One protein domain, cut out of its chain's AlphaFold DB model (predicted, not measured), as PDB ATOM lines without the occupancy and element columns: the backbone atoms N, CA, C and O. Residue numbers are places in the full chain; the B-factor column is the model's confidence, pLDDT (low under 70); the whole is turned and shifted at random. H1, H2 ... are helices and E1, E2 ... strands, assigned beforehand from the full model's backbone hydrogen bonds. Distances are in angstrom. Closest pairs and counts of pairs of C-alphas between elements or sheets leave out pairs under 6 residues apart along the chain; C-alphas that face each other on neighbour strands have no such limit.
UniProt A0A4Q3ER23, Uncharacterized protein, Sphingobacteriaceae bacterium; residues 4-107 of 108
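AT A GLANCE: This is residues 4 to 107 of the 108 residues of an uncharacterized protein of Sphingobacteriaceae bacterium (UniProt A0A4Q3ER23). A long, narrow, twisted ribbon of three strands has the long helix H2 running along one of its faces, and the other face is bare. The short helix H1 packs on the same face, over E1 and side by side with an early part of H2, so that the whole is a rod with H2 along its length. The printed part has 104 residues, with two named helices and three named strands in the order H1 E1 E2 E3 H2; the sheet runs E1 - E2 - E3, all antiparallel, and the class is mixed, helices and strands. It is loose, with a radius of gyration of the C-alphas of 17.0 A, and spans 63 by 20 by 20 A.

HOW THE PARTS SIT: E1, residues 21 to 30, E2, residues 33 to 46, and E3, residues 49 to 60, form a meander, each strand the antiparallel neighbour of the one before. E2 is the inner strand, and E1 and E3 are edge strands. The hairpin E1 and E2 has directions at 158 degrees, with N 24 and O 37 2.9 A apart, within hydrogen-bond range. The hairpin E2 and E3 has directions at 167 degrees, with N 44 and O 51 at 2.8 A and N 55 and O 40 at 2.8 A, both within hydrogen-bond range. H2, residues 72 to 105, is on the sheet at a height over the sheet of 8.3 A. It lies over E2 and E3 and runs along the strands, at 18 degrees to E3 on the local plane. The closest C-alphas of E3 and H2 are those of Val 55 and Tyr 90, 5.8 A apart. H1, residues 4 to 14, is on the same face, over E1, and the closest C-alphas of these two are those of Glu 13 and Arg 21, 5.1 A apart. This makes two layers, with both helices on one face of the sheet. H2 touches H1 with residues 75 to 83 alone, at a shallow tilt of 17 degrees, the same way; the closest C-alphas are those of Leu 5 and Ile 76, 6.0 A apart. In H1 and H2 every O i to N i+4 pair is within hydrogen-bond range.

IN THESE COORDINATES: E2 is 41.1 A from first to last C-alpha, E3 36.2 A and E1 25.9 A. H2 is 49.7 A long, and H1 15.2 A. H1 begins at C-alpha 4, (251.125, 349.953, 172.321). E2 ends at C-alpha 46, (276.580, 321.725, 179.870), and H2 ends at C-alpha 105, (277.534, 311.422, 177.324).

THE WHOLE: The two C-alphas farthest apart are those of Ser 67 and Gly 107, at 63.1 A. The printed part has no cut. The link from E3 to H2, 11 residues, is long, while those from E1 to E2 and from E2 to E3 are tight. The mean pLDDT of the printed part is 90.4; residues 69 to 71 and residue 107 are under 70.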
ATOM      1  N   GLU A   4     251.573 351.320 172.031       90.38
ATOM      2  CA  GLU A   4     251.125 349.953 172.321       90.38
ATOM      3  C   GLU A   4     252.090 348.869 171.806       90.38
ATOM      4  O   GLU A   4     252.385 347.917 172.521       90.38
ATOM      5  N   LEU A   5     252.640 349.012 170.592       91.06
ATOM      6  CA  LEU A   5     253.602 348.034 170.065       91.06
ATOM      7  C   LEU A   5     254.920 348.076 170.848       91.06
ATOM      8  O   LEU A   5     255.499 347.027 171.105       91.06
ATOM      9  N   ASN A   6     255.363 349.265 171.271       92.12
ATOM     10  CA  ASN A   6     256.524 349.386 172.154       92.12
ATOM     11  C   ASN A   6     256.268 348.703 173.506       92.12
ATOM     12  O   ASN A   6     257.104 347.928 173.950       92.12
ATOM     13  N   GLU A   7     255.103 348.925 174.120       94.44
ATOM     14  CA  GLU A   7     254.729 348.285 175.391       94.44
ATOM     15  C   GLU A   7     254.704 346.754 175.269       94.44
ATOM     16  O   GLU A   7     255.145 346.048 176.175       94.44
ATOM     17  N   ARG A   8     254.229 346.218 174.135       94.31
ATOM     18  CA  ARG A   8     254.271 344.773 173.860       94.31
ATOM     19  C   ARG A   8     255.693 344.241 173.709       94.31
ATOM     20  O   ARG A   8     255.981 343.171 174.240       94.31
ATOM     21  N   ILE A   9     256.565 344.979 173.024       95.25
ATOM     22  CA  ILE A   9     257.986 344.635 172.880       95.25
ATOM     23  C   ILE A   9     258.665 344.594 174.251       95.25
ATOM     24  O   ILE A   9     259.212 343.559 174.624       95.25
ATOM     25  N   GLU A  10     258.551 345.671 175.030       95.38
ATOM     26  CA  GLU A  10     259.162 345.789 176.359       95.38
ATOM     27  C   GLU A  10     258.651 344.703 177.316       95.38
ATOM     28  O   GLU A  10     259.417 344.097 178.070       95.38
ATOM     29  N   LYS A  11     257.348 344.398 177.261       95.25
ATOM     30  CA  LYS A  11     256.767 343.297 178.029       95.25
ATOM     31  C   LYS A  11     257.387 341.952 177.642       95.25
ATOM     32  O   LYS A  11     257.824 341.219 178.521       95.25
ATOM     33  N   TRP A  12     257.458 341.630 176.351       95.12
ATOM     34  CA  TRP A  12     257.998 340.344 175.897       95.12
ATOM     35  C   TRP A  12     259.479 340.161 176.259       95.12
ATOM     36  O   TRP A  12     259.876 339.073 176.686       95.12
ATOM     37  N   GLU A  13     260.279 341.224 176.133       95.19
ATOM     38  CA  GLU A  13     261.691 341.242 176.534       95.19
ATOM     39  C   GLU A  13     261.859 341.084 178.051       95.19
ATOM     40  O   GLU A  13     262.688 340.296 178.498       95.19
ATOM     41  N   SER A  14     261.047 341.778 178.857       93.00
ATOM     42  CA  SER A  14     261.129 341.710 180.327       93.00
ATOM     43  C   SER A  14     260.638 340.388 180.926       93.00
ATOM     44  O   SER A  14     261.027 340.035 182.039       93.00
ATOM     45  N   GLU A  15     259.815 339.632 180.198       90.88
ATOM     46  CA  GLU A  15     259.377 338.290 180.595       90.88
ATOM     47  C   GLU A  15     260.446 337.208 180.354       90.88
ATOM     48  O   GLU A  15     260.285 336.078 180.827       90.88
ATOM     49  N   ALA A  16     261.539 337.509 179.640       86.31
ATOM     50  CA  ALA A  16     262.637 336.559 179.481       86.31
ATOM     51  C   ALA A  16     263.413 336.354 180.782       86.31
ATOM     52  O   ALA A  16     263.961 337.283 181.378       86.31
ATOM     53  N   VAL A  17     263.579 335.090 181.161       77.00
ATOM     54  CA  VAL A  17     264.560 334.708 182.177       77.00
ATOM     55  C   VAL A  17     265.958 334.867 181.570       77.00
ATOM     56  O   VAL A  17     266.197 334.408 180.460       77.00
ATOM     57  N   TYR A  18     266.883 335.506 182.292       78.12
ATOM     58  CA  TYR A  18     268.275 335.731 181.861       78.12
ATOM     59  C   TYR A  18     268.463 336.608 180.610       78.12
ATOM     60  O   TYR A  18     269.479 336.477 179.933       78.12
ATOM     61  N   ASN A  19     267.539 337.532 180.318       80.94
ATOM     62  CA  ASN A  19     267.655 338.467 179.185       80.94
ATOM     63  C   ASN A  19     267.878 337.759 177.833       80.94
ATOM     64  O   ASN A  19     268.612 338.245 176.975       80.94
ATOM     65  N   THR A  20     267.269 336.586 177.648       91.81
ATOM     66  CA  THR A  20     267.419 335.785 176.425       91.81
ATOM     67  C   THR A  20     266.675 336.366 175.231       91.81
ATOM     68  O   THR A  20     266.955 335.972 174.100       91.81
ATOM     69  N   ARG A  21     265.727 337.283 175.455       96.19
ATOM     70  CA  ARG A  21     264.909 337.915 174.414       96.19
ATOM     71  C   ARG A  21     265.374 339.327 174.112       96.19
ATOM     72  O   ARG A  21     265.683 340.090 175.020       96.19
ATOM     73  N   GLN A  22     265.343 339.671 172.831       95.94
ATOM     74  CA  GLN A  22     265.566 341.027 172.347       95.94
ATOM     75  C   GLN A  22     264.810 341.266 171.033       95.94
ATOM     76  O   GLN A  22     264.633 340.352 170.218       95.94
ATOM     77  N   VAL A  23     264.403 342.509 170.797       96.62
ATOM     78  CA  VAL A  23     263.836 342.994 169.540       96.62
ATOM     79  C   VAL A  23     264.749 344.067 168.962       96.62
ATOM     80  O   VAL A  23     264.899 345.162 169.498       96.62
ATOM     81  N   GLU A  24     265.335 343.780 167.804       95.75
ATOM     82  CA  GLU A  24     266.215 344.719 167.110       95.75
ATOM     83  C   GLU A  24     265.468 345.436 165.981       95.75
ATOM     84  O   GLU A  24     264.784 344.810 165.167       95.75
ATOM     85  N   ILE A  25     265.646 346.754 165.855       94.00
ATOM     86  CA  ILE A  25     265.215 347.487 164.657       94.00
ATOM     87  C   ILE A  25     266.281 347.301 163.570       94.00
ATOM     88  O   ILE A  25     267.294 347.994 163.557       94.00
ATOM     89  N   VAL A  26     266.024 346.406 162.616       96.19
ATOM     90  CA  VAL A  26     266.928 346.115 161.489       96.19
ATOM     91  C   VAL A  26     266.950 347.262 160.483       96.19
ATOM     92  O   VAL A  26     267.995 347.623 159.943       96.19
ATOM     93  N   LYS A  27     265.775 347.826 160.178       93.38
ATOM     94  CA  LYS A  27     265.645 348.891 159.178       93.38
ATOM     95  C   LYS A  27     264.420 349.752 159.430       93.38
ATOM     96  O   LYS A  27     263.339 349.239 159.691       93.38
ATOM     97  N   LYS A  28     264.557 351.063 159.240       91.44
ATOM     98  CA  LYS A  28     263.424 351.982 159.069       91.44
ATOM     99  C   LYS A  28     263.134 352.119 157.572       91.44
ATOM    100  O   LYS A  28     264.011 352.550 156.827       91.44
ATOM    101  N   LEU A  29     261.949 351.705 157.126       87.62
ATOM    102  CA  LEU A  29     261.579 351.696 155.705       87.62
ATOM    103  C   LEU A  29     261.060 353.061 155.257       87.62
ATOM    104  O   LEU A  29     261.605 353.664 154.338       87.62
ATOM    105  N   THR A  30     260.025 353.550 155.937       82.56
ATOM    106  CA  THR A  30     259.368 354.834 155.667       82.56
ATOM    107  C   THR A  30     258.925 355.472 156.993       82.56
ATOM    108  O   THR A  30     259.304 355.021 158.082       82.56
ATOM    109  N   THR A  31     258.155 356.561 156.949       80.62
ATOM    110  CA  THR A  31     257.654 357.218 158.163       80.62
ATOM    111  C   THR A  31     256.723 356.287 158.942       80.62
ATOM    112  O   THR A  31     255.560 356.088 158.597       80.62
ATOM    113  N   GLY A  32     257.251 355.745 160.041       82.25
ATOM    114  CA  GLY A  32     256.533 354.835 160.927       82.25
ATOM    115  C   GLY A  32     256.619 353.360 160.532       82.25
ATOM    116  O   GLY A  32     256.040 352.555 161.239       82.25
ATOM    117  N   GLU A  33     257.324 352.975 159.469       89.50
ATOM    118  CA  GLU A  33     257.461 351.563 159.070       89.50
ATOM    119  C   GLU A  33     258.848 351.021 159.401       89.50
ATOM    120  O   GLU A  33     259.864 351.651 159.084       89.50
ATOM    121  N   TYR A  34     258.888 349.840 160.013       91.88
ATOM    122  CA  TYR A  34     260.108 349.225 160.520       91.88
ATOM    123  C   TYR A  34     260.183 347.753 160.118       91.88
ATOM    124  O   TYR A  34     259.166 347.074 160.021       91.88
ATOM    125  N   ILE A  35     261.399 347.257 159.914       95.06
ATOM    126  CA  ILE A  35     261.717 345.832 159.960       95.06
ATOM    127  C   ILE A  35     262.322 345.570 161.333       95.06
ATOM    128  O   ILE A  35     263.345 346.165 161.678       95.06
ATOM    129  N   LEU A  36     261.679 344.693 162.090       96.06
ATOM    130  CA  LEU A  36     262.084 344.223 163.403       96.06
ATOM    131  C   LEU A  36     262.619 342.792 163.294       96.06
ATOM    132  O   LEU A  36     262.117 341.995 162.497       96.06
ATOM    133  N   LEU A  37     263.622 342.468 164.101       97.81
ATOM    134  CA  LEU A  37     264.123 341.115 164.300       97.81
ATOM    135  C   LEU A  37     263.857 340.719 165.749       97.81
ATOM    136  O   LEU A  37     264.478 341.255 166.661       97.81
ATOM    137  N   LEU A  38     262.933 339.784 165.944       97.94
ATOM    138  CA  LEU A  38     262.696 339.150 167.232       97.94
ATOM    139  C   LEU A  38     263.747 338.059 167.397       97.94
ATOM    140  O   LEU A  38     263.889 337.213 166.509       97.94
ATOM    141  N   VAL A  39     264.464 338.068 168.512       97.25
ATOM    142  CA  VAL A  39     265.497 337.086 168.832       97.25
ATOM    143  C   VAL A  39     265.223 336.524 170.216       97.25
ATOM    144  O   VAL A  39     264.992 337.279 171.153       97.25
ATOM    145  N   GLU A  40     265.299 335.203 170.337       96.88
ATOM    146  CA  GLU A  40     265.447 334.532 171.625       96.88
ATOM    147  C   GLU A  40     266.633 333.577 171.543       96.88
ATOM    148  O   GLU A  40     266.727 332.753 170.624       96.88
ATOM    149  N   GLY A  41     267.580 333.722 172.460       95.31
ATOM    150  CA  GLY A  41     268.750 332.867 172.486       95.31
ATOM    151  C   GLY A  41     269.550 332.948 173.772       95.31
ATOM    152  O   GLY A  41     269.540 333.953 174.478       95.31
ATOM    153  N   ALA A  42     270.252 331.857 174.048       92.69
ATOM    154  CA  ALA A  42     271.113 331.696 175.205       92.69
ATOM    155  C   ALA A  42     272.305 330.800 174.864       92.69
ATOM    156  O   ALA A  42     272.262 329.983 173.938       92.69
ATOM    157  N   GLU A  43     273.353 330.931 175.666       92.19
ATOM    158  CA  GLU A  43     274.429 329.953 175.745       92.19
ATOM    159  C   GLU A  43     274.121 328.995 176.896       92.19
ATOM    160  O   GLU A  43     274.003 329.406 178.051       92.19
ATOM    161  N   LEU A  44     273.956 327.714 176.573       89.19
ATOM    162  CA  LEU A  44     273.789 326.647 177.550       89.19
ATOM    163  C   LEU A  44     275.174 326.097 177.885       89.19
ATOM    164  O   LEU A  44     275.872 325.608 176.999       89.19
ATOM    165  N   ASN A  45     275.571 326.185 179.152       89.38
ATOM    166  CA  ASN A  45     276.793 325.556 179.641       89.38
ATOM    167  C   ASN A  45     276.443 324.182 180.228       89.38
ATOM    168  O   ASN A  45     275.806 324.106 181.280       89.38
ATOM    169  N   LEU A  46     276.823 323.120 179.520       88.06
ATOM    170  CA  LEU A  46     276.580 321.725 179.870       88.06
ATOM    171  C   LEU A  46     277.929 321.076 180.194       88.06
ATOM    172  O   LEU A  46     278.692 320.728 179.298       88.06
ATOM    173  N   GLU A  47     278.258 321.005 181.485       86.75
ATOM    174  CA  GLU A  47     279.503 320.405 182.003       86.75
ATOM    175  C   GLU A  47     280.794 320.905 181.322       86.75
ATOM    176  O   GLU A  47     281.750 320.162 181.113       86.75
ATOM    177  N   GLY A  48     280.853 322.202 181.005       84.56
ATOM    178  CA  GLY A  48     282.017 322.823 180.366       84.56
ATOM    179  C   GLY A  48     281.956 322.859 178.839       84.56
ATOM    180  O   GLY A  48     282.790 323.528 178.228       84.56
ATOM    181  N   GLU A  49     280.954 322.232 178.218       88.12
ATOM    182  CA  GLU A  49     280.618 322.454 176.816       88.12
ATOM    183  C   GLU A  49     279.604 323.598 176.676       88.12
ATOM    184  O   GLU A  49     278.602 323.662 177.388       88.12
ATOM    185  N   VAL A  50     279.852 324.514 175.738       90.75
ATOM    186  CA  VAL A  50     278.928 325.610 175.427       90.75
ATOM    187  C   VAL A  50     278.115 325.252 174.187       90.75
ATOM    188  O   VAL A  50     278.656 325.169 173.085       90.75
ATOM    189  N   LYS A  51     276.798 325.095 174.350       89.75
ATOM    190  CA  LYS A  51     275.839 324.953 173.247       89.75
ATOM    191  C   LYS A  51     275.066 326.263 173.074       89.75
ATOM    192  O   LYS A  51     274.341 326.695 173.967       89.75
ATOM    193  N   THR A  52     275.181 326.903 171.912       92.25
ATOM    194  CA  THR A  52     274.412 328.120 171.601       92.25
ATOM    195  C   THR A  52     273.061 327.760 170.992       92.25
ATOM    196  O   THR A  52     272.995 327.176 169.911       92.25
ATOM    197  N   VAL A  53     271.973 328.181 171.636       94.44
ATOM    198  CA  VAL A  53     270.615 328.035 171.106       94.44
ATOM    199  C   VAL A  53     270.106 329.409 170.705       94.44
ATOM    200  O   VAL A  53     270.028 330.312 171.531       94.44
ATOM    201  N   LYS A  54     269.759 329.579 169.424       95.88
ATOM    202  CA  LYS A  54     269.241 330.843 168.889       95.88
ATOM    203  C   LYS A  54     268.069 330.617 167.939       95.88
ATOM    204  O   LYS A  54     268.118 329.788 167.018       95.88
ATOM    205  N   VAL A  55     267.019 331.403 168.135       97.38
ATOM    206  CA  VAL A  55     265.860 331.510 167.251       97.38
ATOM    207  C   VAL A  55     265.657 332.973 166.898       97.38
ATOM    208  O   VAL A  55     265.810 333.854 167.737       97.38
ATOM    209  N   GLN A  56     265.335 333.232 165.632       97.19
ATOM    210  CA  GLN A  56     265.097 334.585 165.152       97.19
ATOM    211  C   GLN A  56     263.975 334.628 164.115       97.19
ATOM    212  O   GLN A  56     263.845 333.714 163.290       97.19
ATOM    213  N   LYS A  57     263.170 335.693 164.141       97.75
ATOM    214  CA  LYS A  57     262.095 335.948 163.174       97.75
ATOM    215  C   LYS A  57     262.057 337.416 162.778       97.75
ATOM    216  O   LYS A  57     262.127 338.302 163.621       97.75
ATOM    217  N   LEU A  58     261.923 337.655 161.475       96.94
ATOM    218  CA  LEU A  58     261.724 338.991 160.924       96.94
ATOM    219  C   LEU A  58     260.239 339.344 160.903       96.94
ATOM    220  O   LEU A  58     259.401 338.524 160.531       96.94
ATOM    221  N   PHE A  59     259.952 340.593 161.239       93.50
ATOM    222  CA  PHE A  59     258.623 341.179 161.244       93.50
ATOM    223  C   PHE A  59     258.694 342.572 160.616       93.50
ATOM    224  O   PHE A  59     259.479 343.408 161.049       93.50
ATOM    225  N   GLN A  60     257.892 342.839 159.588       93.31
ATOM    226  CA  GLN A  60     257.749 344.187 159.042       93.31
ATOM    227  C   GLN A  60     256.458 344.816 159.562       93.31
ATOM    228  O   GLN A  60     255.378 344.280 159.321       93.31
ATOM    229  N   THR A  61     256.569 345.978 160.200       91.44
ATOM    230  CA  THR A  61     255.410 346.753 160.643       91.44
ATOM    231  C   THR A  61     254.776 347.503 159.471       91.44
ATOM    232  O   THR A  61     255.475 347.983 158.571       91.44
ATOM    233  N   ARG A  62     253.460 347.729 159.522       88.12
ATOM    234  CA  ARG A  62     252.794 348.765 158.705       88.12
ATOM    235  C   ARG A  62     253.086 350.159 159.272       88.12
ATOM    236  O   ARG A  62     253.811 350.277 160.264       88.12
ATOM    237  N   SER A  63     252.571 351.233 158.658       84.19
ATOM    238  CA  SER A  63     252.846 352.603 159.128       84.19
ATOM    239  C   SER A  63     252.361 352.844 160.563       84.19
ATOM    240  O   SER A  63     251.175 353.050 160.818       84.19
ATOM    241  N   GLN A  64     253.327 352.906 161.483       79.50
ATOM    242  CA  GLN A  64     253.196 353.224 162.909       79.50
ATOM    243  C   GLN A  64     253.330 354.724 163.204       79.50
ATOM    244  O   GLN A  64     253.789 355.112 164.284       79.50
ATOM    245  N   SER A  65     253.038 355.590 162.233       76.75
ATOM    246  CA  SER A  65     253.047 357.036 162.470       76.75
ATOM    247  C   SER A  65     251.803 357.459 163.274       76.75
ATOM    248  O   SER A  65     250.752 356.831 163.132       76.75
ATOM    249  N   PRO A  66     251.879 358.507 164.121       71.25
ATOM    250  CA  PRO A  66     250.737 358.934 164.940       71.25
ATOM    251  C   PRO A  66     249.498 359.334 164.127       71.25
ATOM    252  O   PRO A  66     248.378 359.153 164.586       71.25
ATOM    253  N   SER A  67     249.695 359.850 162.911       76.19
ATOM    254  CA  SER A  67     248.626 360.236 161.984       76.19
ATOM    255  C   SER A  67     248.098 359.080 161.125       76.19
ATOM    256  O   SER A  67     247.149 359.273 160.366       76.19
ATOM    257  N   SER A  68     248.696 357.888 161.210       73.00
ATOM    258  CA  SER A  68     248.299 356.726 160.415       73.00
ATOM    259  C   SER A  68     247.114 355.986 161.037       73.00
ATOM    260  O   SER A  68     247.172 355.502 162.175       73.00
ATOM    261  N   THR A  69     246.062 355.825 160.232       68.69
ATOM    262  CA  THR A  69     244.912 354.952 160.508       68.69
ATOM    263  C   THR A  69     245.157 353.502 160.087       68.69
ATOM    264  O   THR A  69     244.291 352.654 160.301       68.69
ATOM    265  N   LEU A  70     246.316 353.192 159.486       68.31
ATOM    266  CA  LEU A  70     246.636 351.828 159.075       68.31
ATOM    267  C   LEU A  70     246.721 350.924 160.305       68.31
ATOM    268  O   LEU A  70     247.369 351.265 161.295       68.31
ATOM    269  N   ASN A  71     246.008 349.802 160.184       67.50
ATOM    270  CA  ASN A  71     245.601 348.862 161.225       67.50
ATOM    271  C   ASN A  71     246.706 348.554 162.264       67.50
ATOM    272  O   ASN A  71     247.496 347.638 162.021       67.50
ATOM    273  N   PRO A  72     246.746 349.269 163.409       73.56
ATOM    274  CA  PRO A  72     247.728 349.018 164.462       73.56
ATOM    275  C   PRO A  72     247.550 347.634 165.094       73.56
ATOM    276  O   PRO A  72     248.536 346.989 165.429       73.56
ATOM    277  N   GLU A  73     246.315 347.133 165.169       85.06
ATOM    278  CA  GLU A  73     246.012 345.813 165.732       85.06
ATOM    279  C   GLU A  73     246.629 344.684 164.903       85.06
ATOM    280  O   GLU A  73     247.010 343.652 165.444       85.06
ATOM    281  N   GLY A  74     246.780 344.882 163.588       89.94
ATOM    282  CA  GLY A  74     247.437 343.909 162.718       89.94
ATOM    283  C   GLY A  74     248.913 343.712 163.065       89.94
ATOM    284  O   GLY A  74     249.405 342.584 163.029       89.94
ATOM    285  N   ASP A  75     249.610 344.790 163.426       92.44
ATOM    286  CA  ASP A  75     251.012 344.728 163.840       92.44
ATOM    287  C   ASP A  75     251.156 344.130 165.242       92.44
ATOM    288  O   ASP A  75     252.039 343.301 165.446       92.44
ATOM    289  N   ILE A  76     250.247 344.462 166.168       93.44
ATOM    290  CA  ILE A  76     250.182 343.836 167.499       93.44
ATOM    291  C   ILE A  76     249.931 342.333 167.383       93.44
ATOM    292  O   ILE A  76     250.699 341.540 167.915       93.44
ATOM    293  N   TYR A  77     248.909 341.926 166.627       93.81
ATOM    294  CA  TYR A  77     248.589 340.516 166.416       93.81
ATOM    295  C   TYR A  77     249.757 339.753 165.783       93.81
ATOM    296  O   TYR A  77     250.074 338.636 166.188       93.81
ATOM    297  N   THR A  78     250.419 340.355 164.791       94.56
ATOM    298  CA  THR A  78     251.578 339.734 164.139       94.56
ATOM    299  C   THR A  78     252.751 339.606 165.107       94.56
ATOM    300  O   THR A  78     253.410 338.567 165.120       94.56
ATOM    301  N   PHE A  79     253.001 340.626 165.930       95.69
ATOM    302  CA  PHE A  79     254.032 340.584 166.961       95.69
ATOM    303  C   PHE A  79     253.750 339.493 168.005       95.69
ATOM    304  O   PHE A  79     254.616 338.655 168.250       95.69
ATOM    305  N   ASP A  80     252.533 339.443 168.552       95.94
ATOM    306  CA  ASP A  80     252.113 338.426 169.526       95.94
ATOM    307  C   ASP A  80     252.267 337.007 168.937       95.94
ATOM    308  O   ASP A  80     252.873 336.131 169.548       95.94
ATOM    309  N   LEU A  81     251.825 336.783 167.694       97.19
ATOM    310  CA  LEU A  81     251.973 335.484 167.030       97.19
ATOM    311  C   LEU A  81     253.446 335.090 166.827       97.19
ATOM    312  O   LEU A  81     253.823 333.937 167.041       97.19
ATOM    313  N   LEU A  82     254.285 336.020 166.364       97.69
ATOM    314  CA  LEU A  82     255.693 335.730 166.088       97.69
ATOM    315  C   LEU A  82     256.505 335.532 167.368       97.69
ATOM    316  O   LEU A  82     257.378 334.665 167.383       97.69
ATOM    317  N   SER A  83     256.216 336.293 168.422       96.56
ATOM    318  CA  SER A  83     256.865 336.155 169.729       96.56
ATOM    319  C   SER A  83     256.566 334.795 170.370       96.56
ATOM    320  O   SER A  83     257.497 334.111 170.798       96.56
ATOM    321  N   ASP A  84     255.316 334.326 170.301       96.06
ATOM    322  CA  ASP A  84     254.926 332.971 170.716       96.06
ATOM    323  C   ASP A  84     255.663 331.882 169.924       96.06
ATOM    324  O   ASP A  84     256.149 330.898 170.493       96.06
ATOM    325  N   ILE A  85     255.767 332.044 168.599       96.88
ATOM    326  CA  ILE A  85     256.492 331.100 167.737       96.88
ATOM    327  C   ILE A  85     257.974 331.055 168.115       96.88
ATOM    328  O   ILE A  85     258.544 329.965 168.196       96.88
ATOM    329  N   VAL A  86     258.601 332.216 168.325       96.88
ATOM    330  CA  VAL A  86     260.011 332.313 168.726       96.88
ATOM    331  C   VAL A  86     260.231 331.594 170.054       96.88
ATOM    332  O   VAL A  86     261.093 330.717 170.107       96.88
ATOM    333  N   ALA A  87     259.407 331.876 171.066       93.94
ATOM    334  CA  ALA A  87     259.536 331.287 172.396       93.94
ATOM    335  C   ALA A  87     259.384 329.761 172.385       93.94
ATOM    336  O   ALA A  87     260.215 329.047 172.944       93.94
ATOM    337  N   ARG A  88     258.362 329.232 171.700       95.75
ATOM    338  CA  ARG A  88     258.157 327.775 171.602       95.75
ATOM    339  C   ARG A  88     259.296 327.090 170.856       95.75
ATOM    340  O   ARG A  88     259.865 326.130 171.357       95.75
ATOM    341  N   THR A  89     259.690 327.643 169.707       96.81
ATOM    342  CA  THR A  89     260.797 327.088 168.912       96.81
ATOM    343  C   THR A  89     262.111 327.117 169.698       96.81
ATOM    344  O   THR A  89     262.942 326.226 169.543       96.81
ATOM    345  N   TYR A  90     262.332 328.147 170.519       95.81
ATOM    346  CA  TYR A  90     263.510 328.238 171.375       95.81
ATOM    347  C   TYR A  90     263.524 327.117 172.418       95.81
ATOM    348  O   TYR A  90     264.537 326.432 172.538       95.81
ATOM    349  N   LEU A  91     262.401 326.885 173.107       94.25
ATOM    350  CA  LEU A  91     262.277 325.799 174.082       94.25
ATOM    351  C   LEU A  91     262.493 324.425 173.439       94.25
ATOM    352  O   LEU A  91     263.238 323.617 173.990       94.25
ATOM    353  N   ASP A  92     261.919 324.192 172.257       96.50
ATOM    354  CA  ASP A  92     262.100 322.939 171.518       96.50
ATOM    355  C   ASP A  92     263.582 322.704 171.191       96.50
ATOM    356  O   ASP A  92     264.132 321.646 171.493       96.50
ATOM    357  N   LYS A  93     264.271 323.722 170.655       95.88
ATOM    358  CA  LYS A  93     265.705 323.629 170.340       95.88
ATOM    359  C   LYS A  93     266.584 323.480 171.578       95.88
ATOM    360  O   LYS A  93     267.593 322.785 171.519       95.88
ATOM    361  N   ALA A  94     266.244 324.149 172.678       93.50
ATOM    362  CA  ALA A  94     266.976 324.011 173.931       93.50
ATOM    363  C   ALA A  94     266.830 322.594 174.498       93.50
ATOM    364  O   ALA A  94     267.823 321.984 174.889       93.50
ATOM    365  N   SER A  95     265.612 322.046 174.470       94.62
ATOM    366  CA  SER A  95     265.338 320.666 174.874       94.62
ATOM    367  C   SER A  95     266.087 319.658 174.003       94.62
ATOM    368  O   SER A  95     266.654 318.700 174.524       94.62
ATOM    369  N   GLU A  96     266.113 319.870 172.686       95.00
ATOM    370  CA  GLU A  96     266.850 319.022 171.745       95.00
ATOM    371  C   GLU A  96     268.359 319.062 172.017       95.00
ATOM    372  O   GLU A  96     268.978 318.008 172.139       95.00
ATOM    373  N   ALA A  97     268.938 320.253 172.201       92.38
ATOM    374  CA  ALA A  97     270.363 320.412 172.489       92.38
ATOM    375  C   ALA A  97     270.781 319.718 173.797       92.38
ATOM    376  O   ALA A  97     271.839 319.093 173.851       92.38
ATOM    377  N   ILE A  98     269.944 319.800 174.838       93.00
ATOM    378  CA  ILE A  98     270.175 319.097 176.108       93.00
ATOM    379  C   ILE A  98     270.058 317.582 175.915       93.00
ATOM    380  O   ILE A  98     270.897 316.842 176.416       93.00
ATOM    381  N   SER A  99     269.043 317.114 175.184       93.75
ATOM    382  CA  SER A  99     268.816 315.676 174.972       93.75
ATOM    383  C   SER A  99     269.961 315.037 174.187       93.75
ATOM    384  O   SER A  99     270.472 314.001 174.601       93.75
ATOM    385  N   GLN A 100     270.417 315.691 173.115       90.94
ATOM    386  CA  GLN A 100     271.578 315.253 172.335       90.94
ATOM    387  C   GLN A 100     272.833 315.168 173.205       90.94
ATOM    388  O   GLN A 100     273.529 314.160 173.174       90.94
ATOM    389  N   TRP A 101     273.081 316.183 174.038       92.56
ATOM    390  CA  TRP A 101     274.218 316.162 174.956       92.56
ATOM    391  C   TRP A 101     274.129 314.996 175.957       92.56
ATOM    392  O   TRP A 101     275.127 314.315 176.185       92.56
ATOM    393  N   ILE A 102     272.946 314.708 176.513       92.44
ATOM    394  CA  ILE A 102     272.750 313.554 177.408       92.44
ATOM    395  C   ILE A 102     273.045 312.244 176.669       92.44
ATOM    396  O   ILE A 102     273.773 311.409 177.198       92.44
ATOM    397  N   GLU A 103     272.506 312.045 175.466       92.12
ATOM    398  CA  GLU A 103     272.719 310.823 174.676       92.12
ATOM    399  C   GLU A 103     274.197 310.605 174.324       92.12
ATOM    400  O   GLU A 103     274.695 309.486 174.438       92.12
ATOM    401  N   GLU A 104     274.910 311.674 173.961       89.25
ATOM    402  CA  GLU A 104     276.345 311.650 173.649       89.25
ATOM    403  C   GLU A 104     277.214 311.280 174.865       89.25
ATOM    404  O   GLU A 104     278.284 310.700 174.686       89.25
ATOM    405  N   ASN A 105     276.753 311.575 176.087       86.75
ATOM    406  CA  ASN A 105     277.534 311.422 177.324       86.75
ATOM    407  C   ASN A 105     276.998 310.345 178.293       86.75
ATOM    408  O   ASN A 105     277.603 310.103 179.332       86.75
ATOM    409  N   SER A 106     275.891 309.664 177.969       81.19
ATOM    410  CA  SER A 106     275.318 308.567 178.783       81.19
ATOM    411  C   SER A 106     275.739 307.166 178.313       81.19
ATOM    412  O   SER A 106     275.179 306.169 178.766       81.19
ATOM    413  N   GLY A 107     276.671 307.083 177.357       63.22
ATOM    414  CA  GLY A 107     277.113 305.842 176.712       63.22
ATOM    415  C   GLY A 107     278.249 305.077 177.404       63.22
ATOM    416  O   GLY A 107     278.718 304.104 176.814       63.22
TER     417      GLY A 107